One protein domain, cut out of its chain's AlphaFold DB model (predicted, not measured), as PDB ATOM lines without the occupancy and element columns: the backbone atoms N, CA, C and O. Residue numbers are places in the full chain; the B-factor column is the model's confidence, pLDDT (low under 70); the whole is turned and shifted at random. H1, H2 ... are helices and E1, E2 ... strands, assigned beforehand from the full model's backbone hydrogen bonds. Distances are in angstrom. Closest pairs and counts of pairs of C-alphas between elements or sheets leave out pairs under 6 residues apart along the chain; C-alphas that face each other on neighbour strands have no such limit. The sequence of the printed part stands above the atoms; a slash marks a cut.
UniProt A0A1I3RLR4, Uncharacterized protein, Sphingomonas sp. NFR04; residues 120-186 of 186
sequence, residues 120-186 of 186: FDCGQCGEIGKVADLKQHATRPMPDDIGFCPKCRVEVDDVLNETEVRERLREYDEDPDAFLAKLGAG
ATOM      1  N   PHE A 120     148.564 126.688 163.458       84.19
ATOM      2  CA  PHE A 120     147.819 126.243 164.630       84.19
ATOM      3  C   PHE A 120     146.898 127.360 165.102       84.19
ATOM      4  O   PHE A 120     147.234 128.527 164.919       84.19
ATOM      5  N   ASP A 121     145.790 127.004 165.746       82.50
ATOM      6  CA  ASP A 121     144.928 127.947 166.460       82.50
ATOM      7  C   ASP A 121     144.750 127.497 167.911       82.50
ATOM      8  O   ASP A 121     144.293 126.394 168.204       82.50
ATOM      9  N   CYS A 122     145.138 128.353 168.851       82.44
ATOM     10  CA  CYS A 122     144.976 128.063 170.261       82.44
ATOM     11  C   CYS A 122     143.590 128.491 170.749       82.44
ATOM     12  O   CYS A 122     143.407 129.632 171.177       82.44
ATOM     13  N   GLY A 123     142.654 127.543 170.838       78.38
ATOM     14  CA  GLY A 123     141.292 127.784 171.336       78.38
ATOM     15  C   GLY A 123     141.185 128.403 172.742       78.38
ATOM     16  O   GLY A 123     140.137 128.936 173.096       78.38
ATOM     17  N   GLN A 124     142.258 128.393 173.547       80.50
ATOM     18  CA  GLN A 124     142.278 129.045 174.863       80.50
ATOM     19  C   GLN A 124     142.537 130.558 174.793       80.50
ATOM     20  O   GLN A 124     141.984 131.316 175.588       80.50
ATOM     21  N   CYS A 125     143.440 131.001 173.916       80.50
ATOM     22  CA  CYS A 125     143.906 132.394 173.889       80.50
ATOM     23  C   CYS A 125     143.772 133.081 172.524       80.50
ATOM     24  O   CYS A 125     144.158 134.245 172.411       80.50
ATOM     25  N   GLY A 126     143.238 132.370 171.525       81.00
ATOM     26  CA  GLY A 126     143.038 132.830 170.150       81.00
ATOM     27  C   GLY A 126     144.332 133.060 169.373       81.00
ATOM     28  O   GLY A 126     144.340 133.814 168.409       81.00
ATOM     29  N   GLU A 127     145.454 132.503 169.833       84.50
ATOM     30  CA  GLU A 127     146.743 132.688 169.166       84.50
ATOM     31  C   GLU A 127     146.833 131.789 167.930       84.50
ATOM     32  O   GLU A 127     146.776 130.566 168.071       84.50
ATOM     33  N   ILE A 128     147.048 132.398 166.760       84.25
ATOM     34  CA  ILE A 128     147.316 131.694 165.504       84.25
ATOM     35  C   ILE A 128     148.801 131.832 165.152       84.25
ATOM     36  O   ILE A 128     149.317 132.945 165.060       84.25
ATOM     37  N   GLY A 129     149.491 130.712 164.930       84.50
ATOM     38  CA  GLY A 129     150.926 130.690 164.609       84.50
ATOM     39  C   GLY A 129     151.319 129.530 163.696       84.50
ATOM     40  O   GLY A 129     150.459 128.778 163.242       84.50
ATOM     41  N   LYS A 130     152.612 129.367 163.386       83.44
ATOM     42  CA  LYS A 130     153.081 128.243 162.556       83.44
ATOM     43  C   LYS A 130     153.255 126.996 163.418       83.44
ATOM     44  O   LYS A 130     153.808 127.063 164.512       83.44
ATOM     45  N   VAL A 131     152.882 125.824 162.904       76.31
ATOM     46  CA  VAL A 131     153.099 124.550 163.624       76.31
ATOM     47  C   VAL A 131     154.585 124.296 163.920       76.31
ATOM     48  O   VAL A 131     154.921 123.686 164.934       76.31
ATOM     49  N   ALA A 132     155.494 124.824 163.092       73.62
ATOM     50  CA  ALA A 132     156.937 124.775 163.340       73.62
ATOM     51  C   ALA A 132     157.349 125.419 164.681       73.62
ATOM     52  O   ALA A 132     158.299 124.950 165.316       73.62
ATOM     53  N   ASP A 133     156.609 126.426 165.151       72.69
ATOM     54  CA  ASP A 133     156.902 127.154 166.390       72.69
ATOM     55  C   ASP A 133     156.509 126.344 167.635       72.69
ATOM     56  O   ASP A 133     157.089 126.513 168.710       72.69
ATOM     57  N   LEU A 134     155.585 125.386 167.492       71.44
ATOM     58  CA  LEU A 134     155.177 124.496 168.581       71.44
ATOM     59  C   LEU A 134     156.312 123.545 168.996       71.44
ATOM     60  O   LEU A 134     156.458 123.227 170.179       71.44
ATOM     61  N   LYS A 135     157.160 123.122 168.045       61.28
ATOM     62  CA  LYS A 135     158.276 122.189 168.297       61.28
ATOM     63  C   LYS A 135     159.446 122.842 169.041       61.28
ATOM     64  O   LYS A 135     160.176 122.150 169.748       61.28
ATOM     65  N   GLN A 136     159.614 124.162 168.939       57.97
ATOM     66  CA  GLN A 136     160.750 124.880 169.539       57.97
ATOM     67  C   GLN A 136     160.618 125.086 171.056       57.97
ATOM     68  O   GLN A 136     161.616 125.309 171.742       57.97
ATOM     69  N   HIS A 137     159.406 124.968 171.605       52.28
ATOM     70  CA  HIS A 137     159.136 125.175 173.032       52.28
ATOM     71  C   HIS A 137     158.953 123.879 173.835       52.28
ATOM     72  O   HIS A 137     158.708 123.927 175.043       52.28
ATOM     73  N   ALA A 138     159.131 122.716 173.203       51.56
ATOM     74  CA  ALA A 138     159.113 121.431 173.886       51.56
ATOM     75  C   ALA A 138     160.385 121.259 174.739       51.56
ATOM     76  O   ALA A 138     161.439 120.846 174.266       51.56
ATOM     77  N   THR A 139     160.305 121.548 176.042       46.88
ATOM     78  CA  THR A 139     161.439 121.394 176.982       46.88
ATOM     79  C   THR A 139     161.826 119.936 177.278       46.88
ATOM     80  O   THR A 139     162.723 119.685 178.084       46.88
ATOM     81  N   ARG A 140     161.151 118.951 176.674       43.62
ATOM     82  CA  ARG A 140     161.458 117.520 176.796       43.62
ATOM     83  C   ARG A 140     161.208 116.815 175.460       43.62
ATOM     84  O   ARG A 140     160.220 117.147 174.812       43.62
ATOM     85  N   PRO A 141     162.033 115.822 175.079       41.78
ATOM     86  CA  PRO A 141     161.719 114.948 173.959       41.78
ATOM     87  C   PRO A 141     160.502 114.106 174.356       41.78
ATOM     88  O   PRO A 141     160.611 113.198 175.182       41.78
ATOM     89  N   MET A 142     159.327 114.475 173.852       41.62
ATOM     90  CA  MET A 142     158.103 113.698 174.018       41.62
ATOM     91  C   MET A 142     157.830 112.898 172.745       41.62
ATOM     92  O   MET A 142     158.170 113.367 171.656       41.62
ATOM     93  N   PRO A 143     157.264 111.688 172.876       41.34
ATOM     94  CA  PRO A 143     156.812 110.937 171.723       41.34
ATOM     95  C   PRO A 143     155.604 111.661 171.113       41.34
ATOM     96  O   PRO A 143     154.641 111.948 171.818       41.34
ATOM     97  N   ASP A 144     155.715 111.934 169.815       49.59
ATOM     98  CA  ASP A 144     154.641 112.219 168.859       49.59
ATOM     99  C   ASP A 144     153.855 113.541 169.032       49.59
ATOM    100  O   ASP A 144     152.977 113.673 169.875       49.59
ATOM    101  N   ASP A 145     154.191 114.514 168.172       52.97
ATOM    102  CA  ASP A 145     153.364 115.582 167.566       52.97
ATOM    103  C   ASP A 145     152.412 116.458 168.414       52.97
ATOM    104  O   ASP A 145     151.677 117.266 167.852       52.97
ATOM    105  N   ILE A 146     152.465 116.409 169.745       55.03
ATOM    106  CA  ILE A 146     151.679 117.310 170.603       55.03
ATOM    107  C   ILE A 146     152.405 118.653 170.765       55.03
ATOM    108  O   ILE A 146     153.472 118.742 171.383       55.03
ATOM    109  N   GLY A 147     151.821 119.713 170.205       69.19
ATOM    110  CA  GLY A 147     152.322 121.080 170.307       69.19
ATOM    111  C   GLY A 147     151.661 121.872 171.437       69.19
ATOM    112  O   GLY A 147     150.463 121.756 171.670       69.19
ATOM    113  N   PHE A 148     152.430 122.711 172.133       77.06
ATOM    114  CA  PHE A 148     151.893 123.633 173.141       77.06
ATOM    115  C   PHE A 148     151.926 125.062 172.622       77.06
ATOM    116  O   PHE A 148     152.945 125.510 172.094       77.06
ATOM    117  N   CYS A 149     150.844 125.803 172.844       82.31
ATOM    118  CA  CYS A 149     150.773 127.207 172.478       82.31
ATOM    119  C   CYS A 149     151.905 127.983 173.181       82.31
ATOM    120  O   CYS A 149     151.983 127.957 174.415       82.31
ATOM    121  N   PRO A 150     152.750 128.731 172.453       79.69
ATOM    122  CA  PRO A 150     153.878 129.455 173.046       79.69
ATOM    123  C   PRO A 150     153.438 130.526 174.055       79.69
ATOM    124  O   PRO A 150     154.169 130.842 174.995       79.69
ATOM    125  N   LYS A 151     152.221 131.058 173.897       82.25
ATOM    126  CA  LYS A 151     151.665 132.137 174.719       82.25
ATOM    127  C   LYS A 151     151.089 131.651 176.047       82.25
ATOM    128  O   LYS A 151     151.413 132.205 177.093       82.25
ATOM    129  N   CYS A 152     150.231 130.630 176.016       81.50
ATOM    130  CA  CYS A 152     149.504 130.165 177.204       81.50
ATOM    131  C   CYS A 152     149.929 128.776 177.701       81.50
ATOM    132  O   CYS A 152     149.486 128.358 178.768       81.50
ATOM    133  N   ARG A 153     150.805 128.078 176.963       81.25
ATOM    134  CA  ARG A 153     151.298 126.720 177.253       81.25
ATOM    135  C   ARG A 153     150.199 125.667 177.399       81.25
ATOM    136  O   ARG A 153     150.410 124.650 178.054       81.25
ATOM    137  N   VAL A 154     149.040 125.913 176.795       78.12
ATOM    138  CA  VAL A 154     147.972 124.921 176.646       78.12
ATOM    139  C   VAL A 154     148.242 124.091 175.395       78.12
ATOM    140  O   VAL A 154     148.826 124.589 174.432       78.12
ATOM    141  N   GLU A 155     147.868 122.819 175.458       78.94
ATOM    142  CA  GLU A 155     147.915 121.872 174.344       78.94
ATOM    143  C   GLU A 155     147.090 122.398 173.161       78.94
ATOM    144  O   GLU A 155     146.019 122.975 173.354       78.94
ATOM    145  N   VAL A 156     147.631 122.273 171.949       74.75
ATOM    146  CA  VAL A 156     146.966 122.706 170.719       74.75
ATOM    147  C   VAL A 156     146.653 121.478 169.879       74.75
ATOM    148  O   VAL A 156     147.564 120.849 169.346       74.75
ATOM    149  N   ASP A 157     145.361 121.175 169.767       67.19
ATOM    150  CA  ASP A 157     144.848 120.033 169.002       67.19
ATOM    151  C   ASP A 157     144.395 120.426 167.583       67.19
ATOM    152  O   ASP A 157     144.275 119.564 166.712       67.19
ATOM    153  N   ASP A 158     144.179 121.725 167.334       68.38
ATOM    154  CA  ASP A 158     143.646 122.238 166.071       68.38
ATOM    155  C   ASP A 158     144.761 122.720 165.136       68.38
ATOM    156  O   ASP A 158     145.498 123.676 165.408       68.38
ATOM    157  N   VAL A 159     144.847 122.050 163.990       75.00
ATOM    158  CA  VAL A 159     145.784 122.341 162.910       75.00
ATOM    159  C   VAL A 159     144.999 122.880 161.719       75.00
ATOM    160  O   VAL A 159     144.115 122.200 161.205       75.00
ATOM    161  N   LEU A 160     145.338 124.090 161.279       77.38
ATOM    162  CA  LEU A 160     144.663 124.801 160.200       77.38
ATOM    163  C   LEU A 160     145.541 124.876 158.948       77.38
ATOM    164  O   LEU A 160     146.757 125.092 159.016       77.38
ATOM    165  N   ASN A 161     144.913 124.772 157.784       81.06
ATOM    166  CA  ASN A 161     145.524 125.159 156.517       81.06
ATOM    167  C   ASN A 161     145.337 126.668 156.242       81.06
ATOM    168  O   ASN A 161     144.563 127.353 156.909       81.06
ATOM    169  N   GLU A 162     146.039 127.210 155.240       79.12
ATOM    170  CA  GLU A 162     145.983 128.647 154.915       79.12
ATOM    171  C   GLU A 162     144.557 129.145 154.604       79.12
ATOM    172  O   GLU A 162     144.208 130.273 154.953       79.12
ATOM    173  N   THR A 163     143.715 128.313 153.985       81.75
ATOM    174  CA  THR A 163     142.318 128.668 153.677       81.75
ATOM    175  C   THR A 163     141.506 128.831 154.958       81.75
ATOM    176  O   THR A 163     140.810 129.830 155.113       81.75
ATOM    177  N   GLU A 164     141.650 127.904 155.905       80.25
ATOM    178  CA  GLU A 164     140.943 127.938 157.192       80.25
ATOM    179  C   GLU A 164     141.391 129.126 158.058       80.25
ATOM    180  O   GLU A 164     140.567 129.778 158.698       80.25
ATOM    181  N   VAL A 165     142.682 129.479 158.023       82.69
ATOM    182  CA  VAL A 165     143.186 130.695 158.686       82.69
ATOM    183  C   VAL A 165     142.576 131.949 158.063       82.69
ATOM    184  O   VAL A 165     142.131 132.841 158.783       82.69
ATOM    185  N   ARG A 166     142.508 132.026 156.727       81.94
ATOM    186  CA  ARG A 166     141.872 133.153 156.024       81.94
ATOM    187  C   ARG A 166     140.394 133.289 156.391       81.94
ATOM    188  O   ARG A 166     139.910 134.411 156.508       81.94
ATOM    189  N   GLU A 167     139.681 132.179 156.555       84.38
ATOM    190  CA  GLU A 167     138.282 132.181 156.993       84.38
ATOM    191  C   GLU A 167     138.142 132.678 158.433       84.38
ATOM    192  O   GLU A 167     137.378 133.612 158.666       84.38
ATOM    193  N   ARG A 168     138.945 132.155 159.368       79.69
ATOM    194  CA  ARG A 168     138.967 132.612 160.770       79.69
ATOM    195  C   ARG A 168     139.269 134.102 160.893       79.69
ATOM    196  O   ARG A 168     138.552 134.812 161.582       79.69
ATOM    197  N   LEU A 169     140.296 134.602 160.209       82.38
ATOM    198  CA  LEU A 169     140.687 136.016 160.300       82.38
ATOM    199  C   LEU A 169     139.602 136.964 159.768       82.38
ATOM    200  O   LEU A 169     139.419 138.051 160.312       82.38
ATOM    201  N   ARG A 170     138.819 136.530 158.770       82.50
ATOM    202  CA  ARG A 170     137.652 137.289 158.291       82.50
ATOM    203  C   ARG A 170     136.546 137.398 159.338       82.50
ATOM    204  O   ARG A 170     135.844 138.400 159.336       82.50
ATOM    205  N   GLU A 171     136.385 136.412 160.223       79.25
ATOM    206  CA  GLU A 171     135.424 136.491 161.337       79.25
ATOM    207  C   GLU A 171     135.826 137.542 162.383       79.25
ATOM    208  O   GLU A 171     134.968 138.055 163.100       79.25
ATOM    209  N   TYR A 172     137.116 137.889 162.450       77.56
ATOM    210  CA  TYR A 172     137.668 138.886 163.370       77.56
ATOM    211  C   TYR A 172     137.873 140.275 162.734       77.56
ATOM    212  O   TYR A 172     138.483 141.136 163.367       77.56
ATOM    213  N   ASP A 173     137.373 140.510 161.511       82.50
ATOM    214  CA  ASP A 173     137.632 141.727 160.718       82.50
ATOM    215  C   ASP A 173     139.143 142.037 160.546       82.50
ATOM    216  O   ASP A 173     139.549 143.191 160.368       82.50
ATOM    217  N   GLU A 174     140.002 141.010 160.580       80.19
ATOM    218  CA  GLU A 174     141.443 141.147 160.350       80.19
ATOM    219  C   GLU A 174     141.800 140.908 158.876       80.19
ATOM    220  O   GLU A 174     141.234 140.044 158.206       80.19
ATOM    221  N   ASP A 175     142.772 141.668 158.356       87.44
ATOM    222  CA  ASP A 175     143.305 141.468 157.004       87.44
ATOM    223  C   ASP A 175     144.178 140.196 156.971       87.44
ATOM    224  O   ASP A 175     145.284 140.188 157.539       87.44
ATOM    225  N   PRO A 176     143.721 139.118 156.305       83.75
ATOM    226  CA  PRO A 176     144.414 137.844 156.346       83.75
ATOM    227  C   PRO A 176     145.761 137.886 155.624       83.75
ATOM    228  O   PRO A 176     146.699 137.220 156.058       83.75
ATOM    229  N   ASP A 177     145.900 138.680 154.560       83.75
ATOM    230  CA  ASP A 177     147.151 138.751 153.807       83.75
ATOM    231  C   ASP A 177     148.218 139.506 154.617       83.75
ATOM    232  O   ASP A 177     149.377 139.083 154.674       83.75
ATOM    233  N   ALA A 178     147.826 140.569 155.328       84.62
ATOM    234  CA  ALA A 178     148.715 141.295 156.237       84.62
ATOM    235  C   ALA A 178     149.156 140.438 157.440       84.62
ATOM    236  O   ALA A 178     150.317 140.506 157.860       84.62
ATOM    237  N   PHE A 179     148.254 139.621 157.991       84.31
ATOM    238  CA  PHE A 179     148.549 138.717 159.105       84.31
ATOM    239  C   PHE A 179     149.479 137.569 158.684       84.31
ATOM    240  O   PHE A 179     150.523 137.350 159.304       84.31
ATOM    241  N   LEU A 180     149.165 136.888 157.576       80.38
ATOM    242  CA  LEU A 180     149.992 135.806 157.037       80.38
ATOM    243  C   LEU A 180     151.382 136.301 156.614       80.38
ATOM    244  O   LEU A 180     152.360 135.576 156.793       80.38
ATOM    245  N   ALA A 181     151.504 137.537 156.117       82.38
ATOM    246  CA  ALA A 181     152.799 138.147 155.816       82.38
ATOM    247  C   ALA A 181     153.647 138.386 157.079       82.38
ATOM    248  O   ALA A 181     154.850 138.120 157.060       82.38
ATOM    249  N   LYS A 182     153.038 138.832 158.191       79.50
ATOM    250  CA  LYS A 182     153.734 138.969 159.484       79.50
ATOM    251  C   LYS A 182     154.207 137.623 160.020       79.50
ATOM    252  O   LYS A 182     155.342 137.530 160.475       79.50
ATOM    253  N   LEU A 183     153.370 136.589 159.922       72.31
ATOM    254  CA  LEU A 183     153.758 135.230 160.295       72.31
ATOM    255  C   LEU A 183     154.858 134.685 159.379       72.31
ATOM    256  O   LEU A 183     155.791 134.055 159.854       72.31
ATOM    257  N   GLY A 184     154.777 134.921 158.069       63.31
ATOM    258  CA  GLY A 184     155.751 134.453 157.081       63.31
ATOM    259  C   GLY A 184     157.144 135.081 157.207       63.31
ATOM    260  O   GLY A 184     158.114 134.432 156.826       63.31
ATOM    261  N   ALA A 185     157.239 136.301 157.742       63.69
ATOM    262  CA  ALA A 185     158.487 137.051 157.898       63.69
ATOM    263  C   ALA A 185     159.315 136.682 159.149       63.69
ATOM    264  O   ALA A 185     160.452 137.148 159.263       63.69
ATOM    265  N   GLY A 186     158.754 135.886 160.069       44.00
ATOM    266  CA  GLY A 186     159.441 135.299 161.230       44.00
ATOM    267  C   GLY A 186     159.791 133.837 161.003       44.00
ATOM    268  O   GLY A 186     160.893 133.444 161.436       44.00
TER     269      GLY A 186
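AT A GLANCE: This is residues 120 to 186 of the 186 residues of an uncharacterized protein of Sphingomonas sp. NFR04 (UniProt A0A1I3RLR4). A small strand hairpin, E1 and E2, sits in the middle, with helices H2 and H3 as an angled pair at one end and H1 and the protruding residues 139 to 144 toward the other. The 67 printed residues hold E1, E2, H1, H2, H3 in that order; under half are in these elements, class mixed. The antiparallel sheet is E1 - E2. The whole is compact, radius of gyration of the C-alphas 12.4 A, yet elongated, spanning 37 by 24 by 18 A.

IN THESE COORDINATES: E1, residues 120 to 122, 6.6 A, begins at C-alpha 120 (147.819, 126.243, 164.630). E2 is residues 127 to 130, 10.2 A; H1, 131 to 136, 9.7 A; H2, 162 to 171, 14.6 A. H3, 176 to 184, 11.9 A, ends at C-alpha 184 (155.751, 134.453, 157.081).

HOW THE PARTS SIT: In the hairpin, N 120 and O 129 are 2.8 A apart, within hydrogen-bond range. The closest C-alphas of E2 and H3, Gly 129 and Leu 183, are 6.9 A apart. H2 and H3 touch, closest C-alphas Arg 166 and Pro 176 at 5.3 A, at a steep tilt of 52 degrees, opposite ways. H1 is apart from H2 and H3. Every O i to N i+4 pair is within range in H2 and H3; H1 has 0 of 2, but 3 of 3 O i to N i+3.

THE WHOLE: The printed part has no cut. The H1 to H2 link is long, 25 residues. Residues 135 to 147, 157 to 158 and 184 to 186 have pLDDT under 70.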